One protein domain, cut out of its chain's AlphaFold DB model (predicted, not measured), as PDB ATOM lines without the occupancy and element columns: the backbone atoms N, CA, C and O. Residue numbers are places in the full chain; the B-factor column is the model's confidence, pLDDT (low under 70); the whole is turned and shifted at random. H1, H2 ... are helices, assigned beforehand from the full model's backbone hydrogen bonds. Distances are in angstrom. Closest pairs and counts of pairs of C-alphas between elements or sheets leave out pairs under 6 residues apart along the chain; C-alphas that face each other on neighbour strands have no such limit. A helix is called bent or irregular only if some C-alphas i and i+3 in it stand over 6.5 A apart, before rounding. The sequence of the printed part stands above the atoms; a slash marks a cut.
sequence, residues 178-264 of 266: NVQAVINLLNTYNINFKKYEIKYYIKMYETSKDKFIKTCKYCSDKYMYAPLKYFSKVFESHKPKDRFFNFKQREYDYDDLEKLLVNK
ATOM      1  N   ASN A 178     196.108 274.926 178.312       66.69
ATOM      2  CA  ASN A 178     196.164 276.382 178.426       66.69
ATOM      3  C   ASN A 178     194.984 277.006 179.195       66.69
ATOM      4  O   ASN A 178     195.177 278.012 179.873       66.69
ATOM      5  N   VAL A 179     193.771 276.440 179.127       74.69
ATOM      6  CA  VAL A 179     192.594 276.982 179.841       74.69
ATOM      7  C   VAL A 179     192.782 276.826 181.347       74.69
ATOM      8  O   VAL A 179     192.613 277.787 182.098       74.69
ATOM      9  N   GLN A 180     193.183 275.628 181.776       78.94
ATOM     10  CA  GLN A 180     193.414 275.334 183.185       78.94
ATOM     11  C   GLN A 180     194.621 276.113 183.718       78.94
ATOM     12  O   GLN A 180     194.547 276.677 184.807       78.94
ATOM     13  N   ALA A 181     195.698 276.225 182.931       81.62
ATOM     14  CA  ALA A 181     196.876 277.009 183.298       81.62
ATOM     15  C   ALA A 181     196.549 278.497 183.519       81.62
ATOM     16  O   ALA A 181     196.996 279.089 184.502       81.62
ATOM     17  N   VAL A 182     195.735 279.100 182.646       85.19
ATOM     18  CA  VAL A 182     195.316 280.506 182.770       85.19
ATOM     19  C   VAL A 182     194.427 280.720 183.993       85.19
ATOM     20  O   VAL A 182     194.653 281.668 184.740       85.19
ATOM     21  N   ILE A 183     193.448 279.842 184.231       86.12
ATOM     22  CA  ILE A 183     192.570 279.927 185.410       86.12
ATOM     23  C   ILE A 183     193.386 279.790 186.698       86.12
ATOM     24  O   ILE A 183     193.224 280.602 187.607       86.12
ATOM     25  N   ASN A 184     194.293 278.810 186.756       86.88
ATOM     26  CA  ASN A 184     195.161 278.603 187.911       86.88
ATOM     27  C   ASN A 184     196.009 279.852 188.177       86.88
ATOM     28  O   ASN A 184     196.008 280.341 189.297       86.88
ATOM     29  N   LEU A 185     196.648 280.429 187.152       87.88
ATOM     30  CA  LEU A 185     197.441 281.652 187.302       87.88
ATOM     31  C   LEU A 185     196.609 282.843 187.794       87.88
ATOM     32  O   LEU A 185     197.049 283.553 188.692       87.88
ATOM     33  N   LEU A 186     195.421 283.081 187.234       87.75
ATOM     34  CA  LEU A 186     194.562 284.189 187.670       87.75
ATOM     35  C   LEU A 186     194.115 284.022 189.132       87.75
ATOM     36  O   LEU A 186     194.119 285.001 189.878       87.75
ATOM     37  N   ASN A 187     193.799 282.792 189.547       87.00
ATOM     38  CA  ASN A 187     193.433 282.476 190.927       87.00
ATOM     39  C   ASN A 187     194.625 282.615 191.887       87.00
ATOM     40  O   ASN A 187     194.464 283.199 192.952       87.00
ATOM     41  N   THR A 188     195.823 282.147 191.509       87.56
ATOM     42  CA  THR A 188     197.039 282.266 192.335       87.56
ATOM     43  C   THR A 188     197.358 283.719 192.694       87.56
ATOM     44  O   THR A 188     197.857 283.976 193.784       87.56
ATOM     45  N   TYR A 189     197.063 284.668 191.802       84.44
ATOM     46  CA  TYR A 189     197.295 286.101 192.026       84.44
ATOM     47  C   TYR A 189     196.028 286.875 192.444       84.44
ATOM     48  O   TYR A 189     196.001 288.098 192.327       84.44
ATOM     49  N   ASN A 190     194.974 286.187 192.911       83.88
ATOM     50  CA  ASN A 190     193.715 286.782 193.394       83.88
ATOM     51  C   ASN A 190     193.050 287.771 192.414       83.88
ATOM     52  O   ASN A 190     192.463 288.782 192.805       83.88
ATOM     53  N   ILE A 191     193.123 287.489 191.115       82.94
ATOM     54  CA  ILE A 191     192.552 288.363 190.092       82.94
ATOM     55  C   ILE A 191     191.076 288.022 189.917       82.94
ATOM     56  O   ILE A 191     190.731 286.928 189.487       82.94
ATOM     57  N   ASN A 192     190.185 288.977 190.184       82.00
ATOM     58  CA  ASN A 192     188.754 288.794 189.946       82.00
ATOM     59  C   ASN A 192     188.432 288.855 188.442       82.00
ATOM     60  O   ASN A 192     188.518 289.917 187.822       82.00
ATOM     61  N   PHE A 193     188.006 287.735 187.854       80.50
ATOM     62  CA  PHE A 193     187.595 287.653 186.447       80.50
ATOM     63  C   PHE A 193     186.216 287.011 186.287       80.50
ATOM     64  O   PHE A 193     185.763 286.216 187.111       80.50
ATOM     65  N   LYS A 194     185.531 287.336 185.187       82.69
ATOM     66  CA  LYS A 194     184.245 286.712 184.839       82.69
ATOM     67  C   LYS A 194     184.459 285.569 183.851       82.69
ATOM     68  O   LYS A 194     185.308 285.644 182.970       82.69
ATOM     69  N   LYS A 195     183.630 284.521 183.924       77.62
ATOM     70  CA  LYS A 195     183.779 283.314 183.083       77.62
ATOM     71  C   LYS A 195     183.814 283.609 181.572       77.62
ATOM     72  O   LYS A 195     184.560 282.968 180.842       77.62
ATOM     73  N   TYR A 196     183.063 284.607 181.097       78.50
ATOM     74  CA  TYR A 196     183.063 284.997 179.679       78.50
ATOM     75  C   TYR A 196     184.356 285.707 179.225       78.50
ATOM     76  O   TYR A 196     184.573 285.871 178.023       78.50
ATOM     77  N   GLU A 197     185.204 286.140 180.164       80.00
ATOM     78  CA  GLU A 197     186.451 286.864 179.899       80.00
ATOM     79  C   GLU A 197     187.634 285.921 179.642       80.00
ATOM     80  O   GLU A 197     188.615 286.325 179.021       80.00
ATOM     81  N   ILE A 198     187.523 284.651 180.051       83.50
ATOM     82  CA  ILE A 198     188.592 283.636 179.995       83.50
ATOM     83  C   ILE A 198     189.199 283.518 178.590       83.50
ATOM     84  O   ILE A 198     190.418 283.460 178.448       83.50
ATOM     85  N   LYS A 199     188.376 283.586 177.536       80.88
ATOM     86  CA  LYS A 199     188.840 283.542 176.137       80.88
ATOM     87  C   LYS A 199     189.850 284.644 175.787       80.88
ATOM     88  O   LYS A 199     190.750 284.417 174.984       80.88
ATOM     89  N   TYR A 200     189.718 285.830 176.382       83.81
ATOM     90  CA  TYR A 200     190.633 286.945 176.134       83.81
ATOM     91  C   TYR A 200     191.957 286.745 176.871       83.81
ATOM     92  O   TYR A 200     193.012 286.996 176.295       83.81
ATOM     93  N   TYR A 201     191.912 286.228 178.101       85.56
ATOM     94  CA  TYR A 201     193.115 285.888 178.858       85.56
ATOM     95  C   TYR A 201     193.899 284.746 178.207       85.56
ATOM     96  O   TYR A 201     195.118 284.840 178.123       85.56
ATOM     97  N   ILE A 202     193.217 283.729 177.663       86.56
ATOM     98  CA  ILE A 202     193.858 282.667 176.869       86.56
ATOM     99  C   ILE A 202     194.600 283.272 175.678       86.56
ATOM    100  O   ILE A 202     195.788 283.016 175.510       86.56
ATOM    101  N   LYS A 203     193.945 284.152 174.909       83.38
ATOM    102  CA  LYS A 203     194.574 284.820 173.761       83.38
ATOM    103  C   LYS A 203     195.826 285.614 174.164       83.38
ATOM    104  O   LYS A 203     196.829 285.581 173.456       83.38
ATOM    105  N   MET A 204     195.796 286.320 175.297       86.44
ATOM    106  CA  MET A 204     196.954 287.075 175.803       86.44
ATOM    107  C   MET A 204     198.075 286.161 176.306       86.44
ATOM    108  O   MET A 204     199.243 286.410 176.010       86.44
ATOM    109  N   TYR A 205     197.729 285.083 177.010       87.06
ATOM    110  CA  TYR A 205     198.676 284.067 177.465       87.06
ATOM    111  C   TYR A 205     199.385 283.380 176.289       87.06
ATOM    112  O   TYR A 205     200.601 283.208 176.323       87.06
ATOM    113  N   GLU A 206     198.650 283.070 175.218       83.88
ATOM    114  CA  GLU A 206     199.205 282.533 173.968       83.88
ATOM    115  C   GLU A 206     200.077 283.557 173.226       83.88
ATOM    116  O   GLU A 206     201.062 283.179 172.602       83.88
ATOM    117  N   THR A 207     199.765 284.854 173.334       84.81
ATOM    118  CA  THR A 207     200.567 285.927 172.716       84.81
ATOM    119  C   THR A 207     201.927 286.093 173.402       84.81
ATOM    120  O   THR A 207     202.938 286.292 172.734       84.81
ATOM    121  N   SER A 208     201.976 286.051 174.738       87.19
ATOM    122  CA  SER A 208     203.234 286.058 175.496       87.19
ATOM    123  C   SER A 208     203.015 285.587 176.936       87.19
ATOM    124  O   SER A 208     202.493 286.331 177.774       87.19
ATOM    125  N   LYS A 209     203.476 284.368 177.242       88.56
ATOM    126  CA  LYS A 209     203.355 283.754 178.576       88.56
ATOM    127  C   LYS A 209     204.059 284.575 179.657       88.56
ATOM    128  O   LYS A 209     203.460 284.882 180.684       88.56
ATOM    129  N   ASP A 210     205.291 285.011 179.406       85.81
ATOM    130  CA  ASP A 210     206.078 285.765 180.389       85.81
ATOM    131  C   ASP A 210     205.467 287.130 180.697       85.81
ATOM    132  O   ASP A 210     205.396 287.551 181.856       85.81
ATOM    133  N   LYS A 211     204.976 287.823 179.663       86.56
ATOM    134  CA  LYS A 211     204.278 289.101 179.823       86.56
ATOM    135  C   LYS A 211     202.978 288.915 180.605       86.56
ATOM    136  O   LYS A 211     202.648 289.754 181.442       86.56
ATOM    137  N   PHE A 212     202.280 287.802 180.391       89.94
ATOM    138  CA  PHE A 212     201.050 287.470 181.105       89.94
ATOM    139  C   PHE A 212     201.326 287.226 182.588       89.94
ATOM    140  O   PHE A 212     200.723 287.883 183.431       89.94
ATOM    141  N   ILE A 213     202.311 286.382 182.912       89.00
ATOM    142  CA  ILE A 213     202.712 286.090 184.297       89.00
ATOM    143  C   ILE A 213     203.168 287.364 185.020       89.00
ATOM    144  O   ILE A 213     202.761 287.599 186.157       89.00
ATOM    145  N   LYS A 214     203.963 288.226 184.367       85.62
ATOM    146  CA  LYS A 214     204.371 289.527 184.930       85.62
ATOM    147  C   LYS A 214     203.172 290.436 185.209       85.62
ATOM    148  O   LYS A 214     203.130 291.086 186.250       85.62
ATOM    149  N   THR A 215     202.194 290.457 184.305       85.69
ATOM    150  CA  THR A 215     200.962 291.240 184.481       85.69
ATOM    151  C   THR A 215     200.142 290.704 185.651       85.69
ATOM    152  O   THR A 215     199.683 291.494 186.469       85.69
ATOM    153  N   CYS A 216     200.028 289.378 185.794       87.38
ATOM    154  CA  CYS A 216     199.348 288.774 186.934       87.38
ATOM    155  C   CYS A 216     200.033 289.115 188.263       87.38
ATOM    156  O   CYS A 216     199.365 289.581 189.180       87.38
ATOM    157  N   LYS A 217     201.366 288.982 188.338       85.19
ATOM    158  CA  LYS A 217     202.160 289.373 189.517       85.19
ATOM    159  C   LYS A 217     201.937 290.832 189.910       85.19
ATOM    160  O   LYS A 217     201.799 291.133 191.084       85.19
ATOM    161  N   TYR A 218     201.878 291.738 188.935       80.56
ATOM    162  CA  TYR A 218     201.661 293.162 189.197       80.56
ATOM    163  C   TYR A 218     200.247 293.487 189.706       80.56
ATOM    164  O   TYR A 218     200.052 294.506 190.376       80.56
ATOM    165  N   CYS A 219     199.269 292.660 189.340       78.12
ATOM    166  CA  CYS A 219     197.881 292.771 189.781       78.12
ATOM    167  C   CYS A 219     197.625 292.083 191.130       78.12
ATOM    168  O   CYS A 219     196.586 292.352 191.729       78.12
ATOM    169  N   SER A 220     198.559 291.247 191.604       75.31
ATOM    170  CA  SER A 220     198.537 290.692 192.959       75.31
ATOM    171  C   SER A 220     198.430 291.830 193.971       75.31
ATOM    172  O   SER A 220     199.120 292.843 193.846       75.31
ATOM    173  N   ASP A 221     197.526 291.683 194.937       60.75
ATOM    174  CA  ASP A 221     197.345 292.593 196.079       60.75
ATOM    175  C   ASP A 221     196.800 293.995 195.749       60.75
ATOM    176  O   ASP A 221     196.695 294.855 196.625       60.75
ATOM    177  N   LYS A 222     196.373 294.237 194.501       65.56
ATOM    178  CA  LYS A 222     195.724 295.495 194.102       65.56
ATOM    179  C   LYS A 222     194.220 295.313 193.959       65.56
ATOM    180  O   LYS A 222     193.754 294.488 193.177       65.56
ATOM    181  N   TYR A 223     193.445 296.177 194.618       63.53
ATOM    182  CA  TYR A 223     192.007 296.306 194.365       63.53
ATOM    183  C   TYR A 223     191.764 296.849 192.945       63.53
ATOM    184  O   TYR A 223     191.668 298.054 192.713       63.53
ATOM    185  N   MET A 224     191.679 295.949 191.964       65.62
ATOM    186  CA  MET A 224     191.382 296.284 190.573       65.62
ATOM    187  C   MET A 224     189.924 295.979 190.231       65.62
ATOM    188  O   MET A 224     189.515 294.829 190.114       65.62
ATOM    189  N   TYR A 225     189.152 297.036 189.973       58.25
ATOM    190  CA  TYR A 225     187.742 296.941 189.574       58.25
ATOM    191  C   TYR A 225     187.532 296.365 188.156       58.25
ATOM    192  O   TYR A 225     186.448 295.885 187.834       58.25
ATOM    193  N   ALA A 226     188.551 296.406 187.285       72.31
ATOM    194  CA  ALA A 226     188.451 295.905 185.909       72.31
ATOM    195  C   ALA A 226     189.774 295.303 185.383       72.31
ATOM    196  O   ALA A 226     190.419 295.913 184.519       72.31
ATOM    197  N   PRO A 227     190.183 294.109 185.857       80.19
ATOM    198  CA  PRO A 227     191.464 293.502 185.488       80.19
ATOM    199  C   PRO A 227     191.627 293.287 183.980       80.19
ATOM    200  O   PRO A 227     192.655 293.660 183.420       80.19
ATOM    201  N   LEU A 228     190.585 292.822 183.278       83.25
ATOM    202  CA  LEU A 228     190.660 292.573 181.832       83.25
ATOM    203  C   LEU A 228     191.066 293.825 181.042       83.25
ATOM    204  O   LEU A 228     191.853 293.745 180.106       83.25
ATOM    205  N   LYS A 229     190.563 295.002 181.433       82.25
ATOM    206  CA  LYS A 229     190.880 296.268 180.758       82.25
ATOM    207  C   LYS A 229     192.353 296.645 180.921       82.25
ATOM    208  O   LYS A 229     192.939 297.220 180.007       82.25
ATOM    209  N   TYR A 230     192.941 296.338 182.074       81.81
ATOM    210  CA  TYR A 230     194.365 296.543 182.313       81.81
ATOM    211  C   TYR A 230     195.209 295.570 181.487       81.81
ATOM    212  O   TYR A 230     196.113 296.003 180.776       81.81
ATOM    213  N   PHE A 231     194.855 294.285 181.499       85.12
ATOM    214  CA  PHE A 231     195.513 293.264 180.684       85.12
ATOM    215  C   PHE A 231     195.478 293.625 179.192       85.12
ATOM    216  O   PHE A 231     196.525 293.648 178.552       85.12
ATOM    217  N   SER A 232     194.327 294.037 178.653       83.12
ATOM    218  CA  SER A 232     194.236 294.496 177.260       83.12
ATOM    219  C   SER A 232     195.195 295.647 176.958       83.12
ATOM    220  O   SER A 232     195.893 295.592 175.954       83.12
ATOM    221  N   LYS A 233     195.321 296.637 177.851       77.88
ATOM    222  CA  LYS A 233     196.256 297.760 177.668       77.88
ATOM    223  C   LYS A 233     197.722 297.341 177.700       77.88
ATOM    224  O   LYS A 233     198.519 297.874 176.940       77.88
ATOM    225  N   VAL A 234     198.090 296.411 178.580       82.06
ATOM    226  CA  VAL A 234     199.467 295.899 178.648       82.06
ATOM    227  C   VAL A 234     199.818 295.143 177.365       82.06
ATOM    228  O   VAL A 234     200.963 295.181 176.914       82.06
ATOM    229  N   PHE A 235     198.838 294.475 176.757       82.38
ATOM    230  CA  PHE A 235     199.006 293.673 175.547       82.38
ATOM    231  C   PHE A 235     198.724 294.425 174.232       82.38
ATOM    232  O   PHE A 235     199.046 293.899 173.169       82.38
ATOM    233  N   GLU A 236     198.212 295.656 174.279       77.88
ATOM    234  CA  GLU A 236     198.084 296.556 173.124       77.88
ATOM    235  C   GLU A 236     199.451 297.144 172.728       77.88
ATOM    236  O   GLU A 236     200.169 297.705 173.553       77.88
ATOM    237  N   SER A 237     199.820 297.048 171.445       54.31
ATOM    238  CA  SER A 237     201.039 297.666 170.898       54.31
ATOM    239  C   SER A 237     200.821 299.083 170.352       54.31
ATOM    240  O   SER A 237     201.803 299.782 170.118       54.31
ATOM    241  N   HIS A 238     199.578 299.556 170.175       43.88
ATOM    242  CA  HIS A 238     199.255 300.878 169.613       43.88
ATOM    243  C   HIS A 238     198.106 301.575 170.367       43.88
ATOM    244  O   HIS A 238     197.127 300.944 170.750       43.88
ATOM    245  N   LYS A 239     198.263 302.898 170.555       39.81
ATOM    246  CA  LYS A 239     197.439 303.824 171.363       39.81
ATOM    247  C   LYS A 239     195.920 303.570 171.275       39.81
ATOM    248  O   LYS A 239     195.383 303.564 170.164       39.81
ATOM    249  N   PRO A 240     195.194 303.537 172.410       42.03
ATOM    250  CA  PRO A 240     193.741 303.461 172.393       42.03
ATOM    251  C   PRO A 240     193.152 304.763 171.829       42.03
ATOM    252  O   PRO A 240     193.320 305.845 172.395       42.03
ATOM    253  N   LYS A 241     192.449 304.658 170.696       41.25
ATOM    254  CA  LYS A 241     191.594 305.718 170.151       41.25
ATOM    255  C   LYS A 241     190.241 305.668 170.858       41.25
ATOM    256  O   LYS A 241     189.293 305.138 170.303       41.25
ATOM    257  N   ASP A 242     190.143 306.242 172.051       39.16
ATOM    258  CA  ASP A 242     188.837 306.542 172.645       39.16
ATOM    259  C   ASP A 242     188.853 307.903 173.341       39.16
ATOM    260  O   ASP A 242     189.609 308.144 174.282       39.16
ATOM    261  N   ARG A 243     187.987 308.807 172.869       43.69
ATOM    262  CA  ARG A 243     187.895 310.228 173.264       43.69
ATOM    263  C   ARG A 243     187.322 310.458 174.675       43.69
ATOM    264  O   ARG A 243     186.913 311.568 174.985       43.69
ATOM    265  N   PHE A 244     187.290 309.436 175.531       42.72
ATOM    266  CA  PHE A 244     186.643 309.490 176.851       42.72
ATOM    267  C   PHE A 244     187.569 309.246 178.046       42.72
ATOM    268  O   PHE A 244     187.092 309.065 179.164       42.72
ATOM    269  N   PHE A 245     188.889 309.276 177.864       41.22
ATOM    270  CA  PHE A 245     189.821 308.995 178.961       41.22
ATOM    271  C   PHE A 245     190.775 310.154 179.229       41.22
ATOM    272  O   PHE A 245     191.972 310.055 179.004       41.22
ATOM    273  N   ASN A 246     190.210 311.237 179.766       39.28
ATOM    274  CA  ASN A 246     190.951 312.284 180.471       39.28
ATOM    275  C   ASN A 246     190.315 312.596 181.837       39.28
ATOM    276  O   ASN A 246     190.252 313.743 182.265       39.28
ATOM    277  N   PHE A 247     189.849 311.571 182.550       38.84
ATOM    278  CA  PHE A 247     189.709 311.700 183.995       38.84
ATOM    279  C   PHE A 247     191.045 311.304 184.617       38.84
ATOM    280  O   PHE A 247     191.317 310.120 184.808       38.84
ATOM    281  N   LYS A 248     191.885 312.302 184.929       45.19
ATOM    282  CA  LYS A 248     192.811 312.146 186.054       45.19
ATOM    283  C   LYS A 248     191.939 311.765 187.246       45.19
ATOM    284  O   LYS A 248     191.014 312.506 187.590       45.19
ATOM    285  N   GLN A 249     192.176 310.588 187.809       47.34
ATOM    286  CA  GLN A 249     191.646 310.222 189.113       47.34
ATOM    287  C   GLN A 249     192.109 311.341 190.053       47.34
ATOM    288  O   GLN A 249     193.311 311.546 190.197       47.34
ATOM    289  N   ARG A 250     191.186 312.172 190.553       50.25
ATOM    290  CA  ARG A 250     191.554 313.142 191.586       50.25
ATOM    291  C   ARG A 250     191.937 312.305 192.798       50.25
ATOM    292  O   ARG A 250     191.111 311.521 193.262       50.25
ATOM    293  N   GLU A 251     193.182 312.428 193.238       46.38
ATOM    294  CA  GLU A 251     193.570 312.065 194.595       46.38
ATOM    295  C   GLU A 251     192.740 312.972 195.501       46.38
ATOM    296  O   GLU A 251     193.013 314.161 195.638       46.38
ATOM    297  N   TYR A 252     191.612 312.452 195.975       48.31
ATOM    298  CA  TYR A 252     190.918 313.090 197.074       48.31
ATOM    299  C   TYR A 252     191.719 312.737 198.316       48.31
ATOM    300  O   TYR A 252     191.837 311.561 198.654       48.31
ATOM    301  N   ASP A 253     192.297 313.757 198.937       59.59
ATOM    302  CA  ASP A 253     192.795 313.656 200.297       59.59
ATOM    303  C   ASP A 253     191.567 313.537 201.207       59.59
ATOM    304  O   ASP A 253     190.823 314.499 201.430       59.59
ATOM    305  N   TYR A 254     191.259 312.297 201.584       55.00
ATOM    306  CA  TYR A 254     190.070 311.978 202.363       55.00
ATOM    307  C   TYR A 254     190.123 312.631 203.749       55.00
ATOM    308  O   TYR A 254     189.065 312.992 204.265       55.00
ATOM    309  N   ASP A 255     191.323 312.896 204.277       60.09
ATOM    310  CA  ASP A 255     191.520 313.528 205.583       60.09
ATOM    311  C   ASP A 255     191.119 315.015 205.546       60.09
ATOM    312  O   ASP A 255     190.507 315.538 206.482       60.09
ATOM    313  N   ASP A 256     191.387 315.704 204.433       61.09
ATOM    314  CA  ASP A 256     190.951 317.092 204.214       61.09
ATOM    315  C   ASP A 256     189.436 317.192 203.967       61.09
ATOM    316  O   ASP A 256     188.777 318.150 204.389       61.09
ATOM    317  N   LEU A 257     188.852 316.181 203.316       56.75
ATOM    318  CA  LEU A 257     187.410 316.116 203.076       56.75
ATOM    319  C   LEU A 257     186.627 315.867 204.376       56.75
ATOM    320  O   LEU A 257     185.550 316.437 204.565       56.75
ATOM    321  N   GLU A 258     187.177 315.049 205.272       55.94
ATOM    322  CA  GLU A 258     186.603 314.761 206.585       55.94
ATOM    323  C   GLU A 258     186.652 315.999 207.497       55.94
ATOM    324  O   GLU A 258     185.629 316.377 208.072       55.94
ATOM    325  N   LYS A 259     187.769 316.741 207.517       60.38
ATOM    326  CA  LYS A 259     187.876 318.024 208.247       60.38
ATOM    327  C   LYS A 259     186.854 319.071 207.787       60.38
ATOM    328  O   LYS A 259     186.301 319.803 208.609       60.38
ATOM    329  N   LEU A 260     186.564 319.141 206.486       57.59
ATOM    330  CA  LEU A 260     185.558 320.057 205.924       57.59
ATOM    331  C   LEU A 260     184.112 319.688 206.290       57.59
ATOM    332  O   LEU A 260     183.232 320.555 206.248       57.59
ATOM    333  N   LEU A 261     183.850 318.420 206.607       55.75
ATOM    334  CA  LEU A 261     182.526 317.933 206.997       55.75
ATOM    335  C   LEU A 261     182.277 318.087 208.498       55.75
ATOM    336  O   LEU A 261     181.157 318.422 208.881       55.75
ATOM    337  N   VAL A 262     183.311 317.910 209.323       54.69
ATOM    338  CA  VAL A 262     183.216 318.072 210.782       54.69
ATOM    339  C   VAL A 262     183.021 319.547 211.165       54.69
ATOM    340  O   VAL A 262     182.138 319.852 211.958       54.69
ATOM    341  N   ASN A 263     183.694 320.492 210.495       48.62
ATOM    342  CA  ASN A 263     183.567 321.936 210.776       48.62
ATOM    343  C   ASN A 263     182.244 322.593 210.316       48.62
ATOM    344  O   ASN A 263     182.125 323.817 210.332       48.62
ATOM    345  N   LYS A 264     181.260 321.820 209.839       45.84
ATOM    346  CA  LYS A 264     179.944 322.339 209.420       45.84
ATOM    347  C   LYS A 264     178.813 322.054 210.406       45.84
ATOM    348  O   LYS A 264     177.680 322.441 210.118       45.84
TER     349      LYS A 264
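What this domain is: This is residues 178 to 264 of the 266 residues of an uncharacterized protein of Candidatus Arthromitus sp. SFB-turkey (UniProt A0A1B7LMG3). A small compact head of four short helices, H1 to H4, gives off a long single tail that ends in a lone helix, H5. In the head, H2 crosses H1 and runs side by side with H4, while H3 points nearly the same way as H1; residues 237 to 264 stick out and make most of the length. The printed part has 87 residues with five named helices in the order H1 H2 H3 H4 H5 and no named strand, and its class is all helix. The whole is loose, with a radius of gyration of the C-alphas of 17.5 A, and elongated, spanning 58 by 31 by 23 A.

How they stand to each other: The longest helix, H2, residues 195 to 207, touches H1, residues 178 to 188, about perpendicular at 74 degrees; the closest C-alphas are those of Val 182 and Ile 202, 6.5 A apart. H2 also touches H4, residues 227 to 235, at a shallow tilt of 20 degrees, the same way, with the C-alphas of Met 204 and Phe 235 closest at 6.9 A. With residues 204 to 205 alone, H2 only just touches H3, residues 209 to 219, and only at the corner by their link, with 3 pairs of C-alphas within 8 A; the closest, those of Tyr 205 and Phe 212, are 5.5 A apart. H3 and H4 form a helical hairpin, opposite ways at a steep tilt of 45 degrees; they only just touch, with 3 such pairs, the closest being the C-alphas of Thr 215 and Phe 231 at 6.9 A. H1 and H3 also only just touch, with 3 such pairs, at a shallow tilt of 24 degrees, the same way; the C-alphas of Leu 186 and Cys 216 are closest at 6.7 A. H1 and H4 are apart. H5, residues 254 to 262, touches no helix. In H1, H3, H4 and H5 each O i to N i+4 pair is within hydrogen-bond range; in H2, 7 of 9 are.

Where its parts are: H2 is 19.9 A long from C-alpha 195 to C-alpha 207, and is irregular, but only just: C-alphas 196 and 199 are 6.9 A apart. H1 is 15.1 A long and begins at C-alpha 178, (196.164, 276.382, 178.426). H3 is 15.4 A long and H4 12.5 A, ending at C-alpha 235, (199.006, 293.673, 175.547). H5 is 12.4 A long and ends at C-alpha 262, (183.216, 318.072, 210.782).

The domain as a whole: The C-alphas of Asn 178 and Lys 264, the two farthest apart, are 57.8 A apart. Without residues 237 to 264, which stand free, the body has 59 residues and spans 25 by 22 by 19 A. The link from H4 to H5, residues 236 to 253, is long; that from H2 to H3 is tight. The printed part has no cut. Its mean pLDDT is 70.9, with residue 178, residues 221 to 225 and residues 237 to 264 under 70.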